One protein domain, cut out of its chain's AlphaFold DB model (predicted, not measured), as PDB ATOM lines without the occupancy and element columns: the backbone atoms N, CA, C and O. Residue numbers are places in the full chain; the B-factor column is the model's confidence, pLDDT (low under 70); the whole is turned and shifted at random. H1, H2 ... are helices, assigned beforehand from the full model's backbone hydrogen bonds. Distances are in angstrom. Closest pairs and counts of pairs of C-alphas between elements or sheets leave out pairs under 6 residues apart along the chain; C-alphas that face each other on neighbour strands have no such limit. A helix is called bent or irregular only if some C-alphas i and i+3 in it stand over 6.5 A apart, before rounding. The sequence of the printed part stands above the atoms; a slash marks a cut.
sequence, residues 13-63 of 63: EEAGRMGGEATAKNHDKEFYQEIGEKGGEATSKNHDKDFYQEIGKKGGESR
ATOM      1  N   GLU A  13     -26.368  15.528 -58.809       93.44
ATOM      2  CA  GLU A  13     -25.670  14.602 -57.922       93.44
ATOM      3  C   GLU A  13     -24.291  14.248 -58.484       93.44
ATOM      4  O   GLU A  13     -23.296  14.289 -57.765       93.44
ATOM      5  N   GLU A  14     -24.216  13.957 -59.783       93.19
ATOM      6  CA  GLU A  14     -22.965  13.603 -60.448       93.19
ATOM      7  C   GLU A  14     -21.989  14.785 -60.509       93.19
ATOM      8  O   GLU A  14     -20.811  14.624 -60.189       93.19
ATOM      9  N   ALA A  15     -22.492  15.988 -60.796       94.56
ATOM     10  CA  ALA A  15     -21.709  17.217 -60.732       94.56
ATOM     11  C   ALA A  15     -21.202  17.504 -59.307       94.56
ATOM     12  O   ALA A  15     -20.043  17.877 -59.129       94.56
ATOM     13  N   GLY A  16     -22.041  17.286 -58.288       95.69
ATOM     14  CA  GLY A  16     -21.662  17.440 -56.882       95.69
ATOM     15  C   GLY A  16     -20.571  16.455 -56.459       95.69
ATOM     16  O   GLY A  16     -19.581  16.861 -55.852       95.69
ATOM     17  N   ARG A  17     -20.706  15.180 -56.848       96.44
ATOM     18  CA  ARG A  17     -19.685  14.152 -56.601       96.44
ATOM     19  C   ARG A  17     -18.354  14.530 -57.245       96.44
ATOM     20  O   ARG A  17     -17.333  14.524 -56.566       96.44
ATOM     21  N   MET A  18     -18.363  14.897 -58.528       95.62
ATOM     22  CA  MET A  18     -17.140  15.273 -59.244       95.62
ATOM     23  C   MET A  18     -16.473  16.517 -58.651       95.62
ATOM     24  O   MET A  18     -15.249  16.556 -58.546       95.62
ATOM     25  N   GLY A  19     -17.259  17.510 -58.228       95.62
ATOM     26  CA  GLY A  19     -16.745  18.680 -57.519       95.62
ATOM     27  C   GLY A  19     -16.055  18.296 -56.211       95.62
ATOM     28  O   GLY A  19     -14.912  18.685 -55.988       95.62
ATOM     29  N   GLY A  20     -16.703  17.463 -55.390       95.81
ATOM     30  CA  GLY A  20     -16.126  16.969 -54.139       95.81
ATOM     31  C   GLY A  20     -14.837  16.170 -54.346       95.81
ATOM     32  O   GLY A  20     -13.853  16.404 -53.649       95.81
ATOM     33  N   GLU A  21     -14.800  15.280 -55.341       96.44
ATOM     34  CA  GLU A  21     -13.597  14.513 -55.688       96.44
ATOM     35  C   GLU A  21     -12.450  15.409 -56.169       96.44
ATOM     36  O   GLU A  21     -11.295  15.178 -55.812       96.44
ATOM     37  N   ALA A  22     -12.747  16.434 -56.970       95.88
ATOM     38  CA  ALA A  22     -11.745  17.394 -57.416       95.88
ATOM     39  C   ALA A  22     -11.190  18.209 -56.239       95.88
ATOM     40  O   ALA A  22      -9.976  18.356 -56.122       95.88
ATOM     41  N   THR A  23     -12.047  18.693 -55.339       94.81
ATOM     42  CA  THR A  23     -11.625  19.399 -54.119       94.81
ATOM     43  C   THR A  23     -10.782  18.489 -53.220       94.81
ATOM     44  O   THR A  23      -9.707  18.889 -52.785       94.81
ATOM     45  N   ALA A  24     -11.192  17.237 -53.007       94.38
ATOM     46  CA  ALA A  24     -10.454  16.280 -52.180       94.38
ATOM     47  C   ALA A  24      -9.055  15.943 -52.717       94.38
ATOM     48  O   ALA A  24      -8.157  15.666 -51.932       94.38
ATOM     49  N   LYS A  25      -8.851  15.980 -54.040       95.88
ATOM     50  CA  LYS A  25      -7.536  15.738 -54.657       95.88
ATOM     51  C   LYS A  25      -6.586  16.934 -54.578       95.88
ATOM     52  O   LYS A  25      -5.382  16.733 -54.670       95.88
ATOM     53  N   ASN A  26      -7.115  18.155 -54.477       94.69
ATOM     54  CA  ASN A  26      -6.326  19.391 -54.546       94.69
ATOM     55  C   ASN A  26      -6.039  20.023 -53.177       94.69
ATOM     56  O   ASN A  26      -5.317  21.014 -53.114       94.69
ATOM     57  N   HIS A  27      -6.624  19.495 -52.099       95.44
ATOM     58  CA  HIS A  27      -6.549  20.106 -50.778       95.44
ATOM     59  C   HIS A  27      -6.183  19.101 -49.690       95.44
ATOM     60  O   HIS A  27      -6.728  17.999 -49.632       95.44
ATOM     61  N   ASP A  28      -5.319  19.547 -48.783       94.44
ATOM     62  CA  ASP A  28      -4.815  18.755 -47.669       94.44
ATOM     63  C   ASP A  28      -5.596  19.002 -46.372       94.44
ATOM     64  O   ASP A  28      -6.547  19.782 -46.300       94.44
ATOM     65  N   LYS A  29      -5.172  18.330 -45.299       94.88
ATOM     66  CA  LYS A  29      -5.791  18.410 -43.971       94.88
ATOM     67  C   LYS A  29      -5.971  19.847 -43.468       94.88
ATOM     68  O   LYS A  29      -7.030  20.152 -42.927       94.88
ATOM     69  N   GLU A  30      -4.972  20.710 -43.649       96.12
ATOM     70  CA  GLU A  30      -5.003  22.097 -43.159       96.12
ATOM     71  C   GLU A  30      -6.153  22.900 -43.778       96.12
ATOM     72  O   GLU A  30      -6.840  23.637 -43.076       96.12
ATOM     73  N   PHE A  31      -6.453  22.677 -45.061       96.62
ATOM     74  CA  PHE A  31      -7.578  23.320 -45.742       96.62
ATOM     75  C   PHE A  31      -8.919  22.989 -45.073       96.62
ATOM     76  O   PHE A  31      -9.725  23.876 -44.795       96.62
ATOM     77  N   TYR A  32      -9.157  21.713 -44.761       95.75
ATOM     78  CA  TYR A  32     -10.393  21.299 -44.093       95.75
ATOM     79  C   TYR A  32     -10.447  21.739 -42.629       95.75
ATOM     80  O   TYR A  32     -11.534  22.006 -42.117       95.75
ATOM     81  N   GLN A  33      -9.296  21.835 -41.959       96.31
ATOM     82  CA  GLN A  33      -9.217  22.385 -40.608       96.31
ATOM     83  C   GLN A  33      -9.613  23.863 -40.589       96.31
ATOM     84  O   GLN A  33     -10.456  24.232 -39.777       96.31
ATOM     85  N   GLU A  34      -9.099  24.671 -41.520       96.81
ATOM     86  CA  GLU A  34      -9.461  26.087 -41.644       96.81
ATOM     87  C   GLU A  34     -10.963  26.266 -41.924       96.81
ATOM     88  O   GLU A  34     -11.624  27.113 -41.321       96.81
ATOM     89  N   ILE A  35     -11.538  25.441 -42.807       96.12
ATOM     90  CA  ILE A  35     -12.985  25.452 -43.077       96.12
ATOM     91  C   ILE A  35     -13.780  25.096 -41.816       96.12
ATOM     92  O   ILE A  35     -14.776  25.755 -41.507       96.12
ATOM     93  N   GLY A  36     -13.346  24.066 -41.086       94.94
ATOM     94  CA  GLY A  36     -13.970  23.657 -39.832       94.94
ATOM     95  C   GLY A  36     -13.916  24.753 -38.768       94.94
ATOM     96  O   GLY A  36     -14.929  25.024 -38.125       94.94
ATOM     97  N   GLU A  37     -12.772  25.423 -38.622       96.19
ATOM     98  CA  GLU A  37     -12.584  26.546 -37.700       96.19
ATOM     99  C   GLU A  37     -13.520  27.708 -38.040       96.19
ATOM    100  O   GLU A  37     -14.297  28.138 -37.187       96.19
ATOM    101  N   LYS A  38     -13.534  28.147 -39.305       96.38
ATOM    102  CA  LYS A  38     -14.428  29.216 -39.779       96.38
ATOM    103  C   LYS A  38     -15.902  28.882 -39.547       96.38
ATOM    104  O   LYS A  38     -16.674  29.743 -39.124       96.38
ATOM    105  N   GLY A  39     -16.303  27.636 -39.805       93.62
ATOM    106  CA  GLY A  39     -17.664  27.168 -39.542       93.62
ATOM    107  C   GLY A  39     -18.006  27.174 -38.049       93.62
ATOM    108  O   GLY A  39     -19.092  27.613 -37.659       93.62
ATOM    109  N   GLY A  40     -17.067  26.738 -37.209       92.69
ATOM    110  CA  GLY A  40     -17.198  26.757 -35.756       92.69
ATOM    111  C   GLY A  40     -17.332  28.171 -35.198       92.69
ATOM    112  O   GLY A  40     -18.237  28.422 -34.406       92.69
ATOM    113  N   GLU A  41     -16.495  29.104 -35.656       93.50
ATOM    114  CA  GLU A  41     -16.533  30.515 -35.261       93.50
ATOM    115  C   GLU A  41     -17.842  31.196 -35.694       93.50
ATOM    116  O   GLU A  41     -18.461  31.931 -34.925       93.50
ATOM    117  N   ALA A  42     -18.310  30.936 -36.918       92.00
ATOM    118  CA  ALA A  42     -19.586  31.468 -37.396       92.00
ATOM    119  C   ALA A  42     -20.779  30.926 -36.590       92.00
ATOM    120  O   ALA A  42     -21.732  31.658 -36.319       92.00
ATOM    121  N   THR A  43     -20.717  29.655 -36.190       90.00
ATOM    122  CA  THR A  43     -21.743  29.019 -35.354       90.00
ATOM    123  C   THR A  43     -21.712  29.597 -33.937       90.00
ATOM    124  O   THR A  43     -22.745  30.014 -33.424       90.00
ATOM    125  N   SER A  44     -20.534  29.707 -33.320       88.88
ATOM    126  CA  SER A  44     -20.399  30.179 -31.934       88.88
ATOM    127  C   SER A  44     -20.777  31.643 -31.745       88.88
ATOM    128  O   SER A  44     -21.255  32.013 -30.677       88.88
ATOM    129  N   LYS A  45     -20.635  32.477 -32.782       89.88
ATOM    130  CA  LYS A  45     -21.102  33.872 -32.762       89.88
ATOM    131  C   LYS A  45     -22.624  34.015 -32.693       89.88
ATOM    132  O   LYS A  45     -23.097  35.044 -32.226       89.88
ATOM    133  N   ASN A  46     -23.377  33.032 -33.189       87.38
ATOM    134  CA  ASN A  46     -24.830  33.133 -33.372       87.38
ATOM    135  C   ASN A  46     -25.637  32.223 -32.434       87.38
ATOM    136  O   ASN A  46     -26.867  32.254 -32.476       87.38
ATOM    137  N   HIS A  47     -24.974  31.393 -31.627       90.50
ATOM    138  CA  HIS A  47     -25.630  30.347 -30.855       90.50
ATOM    139  C   HIS A  47     -25.176  30.309 -29.397       90.50
ATOM    140  O   HIS A  47     -23.986  30.332 -29.091       90.50
ATOM    141  N   ASP A  48     -26.157  30.165 -28.509       89.38
ATOM    142  CA  ASP A  48     -25.954  30.069 -27.069       89.38
ATOM    143  C   ASP A  48     -25.756  28.621 -26.597       89.38
ATOM    144  O   ASP A  48     -25.856  27.648 -27.349       89.38
ATOM    145  N   LYS A  49     -25.509  28.462 -25.295       88.38
ATOM    146  CA  LYS A  49     -25.289  27.169 -24.635       88.38
ATOM    147  C   LYS A  49     -26.371  26.125 -24.948       88.38
ATOM    148  O   LYS A  49     -26.033  24.956 -25.138       88.38
ATOM    149  N   ASP A  50     -27.632  26.536 -25.027       90.94
ATOM    150  CA  ASP A  50     -28.769  25.634 -25.251       90.94
ATOM    151  C   ASP A  50     -28.710  24.966 -26.632       90.94
ATOM    152  O   ASP A  50     -29.012  23.779 -26.766       90.94
ATOM    153  N   PHE A  51     -28.219  25.681 -27.650       92.69
ATOM    154  CA  PHE A  51     -27.998  25.122 -28.984       92.69
ATOM    155  C   PHE A  51     -26.988  23.970 -28.941       92.69
ATOM    156  O   PHE A  51     -27.248  22.884 -29.460       92.69
ATOM    157  N   TYR A  52     -25.854  24.174 -28.264       90.56
ATOM    158  CA  TYR A  52     -24.816  23.150 -28.136       90.56
ATOM    159  C   TYR A  52     -25.288  21.927 -27.340       90.56
ATOM    160  O   TYR A  52     -24.917  20.794 -27.654       90.56
ATOM    161  N   GLN A  53     -26.134  22.140 -26.331       92.69
ATOM    162  CA  GLN A  53     -26.761  21.054 -25.583       92.69
ATOM    163  C   GLN A  53     -27.716  20.239 -26.459       92.69
ATOM    164  O   GLN A  53     -27.671  19.008 -26.422       92.69
ATOM    165  N   GLU A  54     -28.541  20.899 -27.273       93.19
ATOM    166  CA  GLU A  54     -29.484  20.223 -28.163       93.19
ATOM    167  C   GLU A  54     -28.761  19.375 -29.218       93.19
ATOM    168  O   GLU A  54     -29.087  18.196 -29.386       93.19
ATOM    169  N   ILE A  55     -27.753  19.930 -29.901       92.00
ATOM    170  CA  ILE A  55     -26.998  19.169 -30.909       92.00
ATOM    171  C   ILE A  55     -26.201  18.025 -30.272       92.00
ATOM    172  O   ILE A  55     -26.110  16.945 -30.854       92.00
ATOM    173  N   GLY A  56     -25.672  18.224 -29.058       90.50
ATOM    174  CA  GLY A  56     -24.983  17.181 -28.301       90.50
ATOM    175  C   GLY A  56     -25.923  16.037 -27.927       90.50
ATOM    176  O   GLY A  56     -25.568  14.871 -28.101       90.50
ATOM    177  N   LYS A  57     -27.145  16.361 -27.487       94.88
ATOM    178  CA  LYS A  57     -28.188  15.373 -27.196       94.88
ATOM    179  C   LYS A  57     -28.565  14.580 -28.450       94.88
ATOM    180  O   LYS A  57     -28.454  13.359 -28.431       94.88
ATOM    181  N   LYS A  58     -28.895  15.263 -29.553       93.94
ATOM    182  CA  LYS A  58     -29.228  14.631 -30.845       93.94
ATOM    183  C   LYS A  58     -28.108  13.705 -31.339       93.94
ATOM    184  O   LYS A  58     -28.368  12.599 -31.813       93.94
ATOM    185  N   GLY A  59     -26.853  14.141 -31.202       90.81
ATOM    186  CA  GLY A  59     -25.679  13.345 -31.559       90.81
ATOM    187  C   GLY A  59     -25.452  12.132 -30.652       90.81
ATOM    188  O   GLY A  59     -24.948  11.116 -31.123       90.81
ATOM    189  N   GLY A  60     -25.829  12.215 -29.374       91.50
ATOM    190  CA  GLY A  60     -25.792  11.092 -28.434       91.50
ATOM    191  C   GLY A  60     -26.921  10.082 -28.647       91.50
ATOM    192  O   GLY A  60     -26.689   8.890 -28.515       91.50
ATOM    193  N   GLU A  61     -28.115  10.542 -29.023       90.88
ATOM    194  CA  GLU A  61     -29.277   9.687 -29.323       90.88
ATOM    195  C   GLU A  61     -29.104   8.870 -30.613       90.88
ATOM    196  O   GLU A  61     -29.777   7.863 -30.804       90.88
ATOM    197  N   SER A  62     -28.199   9.297 -31.498       80.69
ATOM    198  CA  SER A  62     -27.901   8.618 -32.766       80.69
ATOM    199  C   SER A  62     -26.780   7.568 -32.658       80.69
ATOM    200  O   SER A  62     -26.317   7.079 -33.690       80.69
ATOM    201  N   ARG A  63     -26.297   7.276 -31.443       69.81
ATOM    202  CA  ARG A  63     -25.201   6.329 -31.166       69.81
ATOM    203  C   ARG A  63     -25.689   5.002 -30.609       69.81
ATOM    204  O   ARG A  63     -26.711   4.997 -29.895       69.81
TER     205      ARG A  63
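What this domain is: This is residues 13 to 63 of the 63 residues of the protein "Stress-induced acidophilic repeat motif-containing protein" of Paenibacillus sp. 453mf (UniProt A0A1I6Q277). Three separate helices make a wide, open U: H2, the longest, is the base, and H1 and H3 are the two arms, turned to the same side from its opposite ends. The space between the arms is empty and no helix touches another; in the third direction the arms slant away from each other, which gives the U a twist. The printed part has 51 residues with three named helices, in the order H1, H2, H3, and no named strand; the class is all helix. The whole is extended, with a radius of gyration of the C-alphas of 15.3 A, and elongated, with spans of 37 by 24 by 17 A.

Where its parts are: H2 is the longest helix, residues 29 to 46, 18 residues and 26.3 A from first to last C-alpha; it begins at C-alpha 29, (-5.791, 18.410, -43.971), and ends at C-alpha 46, (-24.830, 33.133, -33.372). Before it comes H1, residues 13 to 26, 20.2 A long, beginning at C-alpha 13, (-25.670, 14.602, -57.922). After it comes H3, residues 49 to 61, 18.5 A long, ending at C-alpha 61, (-29.277, 9.687, -29.323). None of the three is bent or irregular.

How they stand to each other: The N-to-C direction of H2 is (-0.71, 0.50, 0.49). H1 and H2 are apart, with no C-alpha of the one within 8 A of the other, although a tight link of two residues, His 27 and Asp 28, joins them. H1 runs mainly along x, with direction (0.94, 0.15, 0.31). H2 and H3 are apart by the same measure, and their link, His 47 and Asp 48, is also tight. H3 runs mainly along falling y, with direction (-0.05, -0.97, -0.24). H1 and H3 are apart as well. No two helices form a hairpin. Each O i to N i+4 pair in H1 and H3 is within hydrogen-bond range, and in H2 13 of 14 pairs are.

The domain as a whole: The two C-alphas farthest apart are those of Glu 14 and Lys 49, at 38.4 A, while the first and last printed C-alphas, of Glu 13 and Arg 63, are 28.0 A apart. Among the residues that stand free are 13 to 23, which belong to H1, residues 33 to 42, which belong to H2, and residues 53 to 63, of which 53 to 61 belong to H3. The printed part has no cut, and no link is long. It begins at residue 13 and ends at residue 63, the chain's last residue. The mean pLDDT of the printed part is 92.8, and residue 63 is the one printed residue under 70.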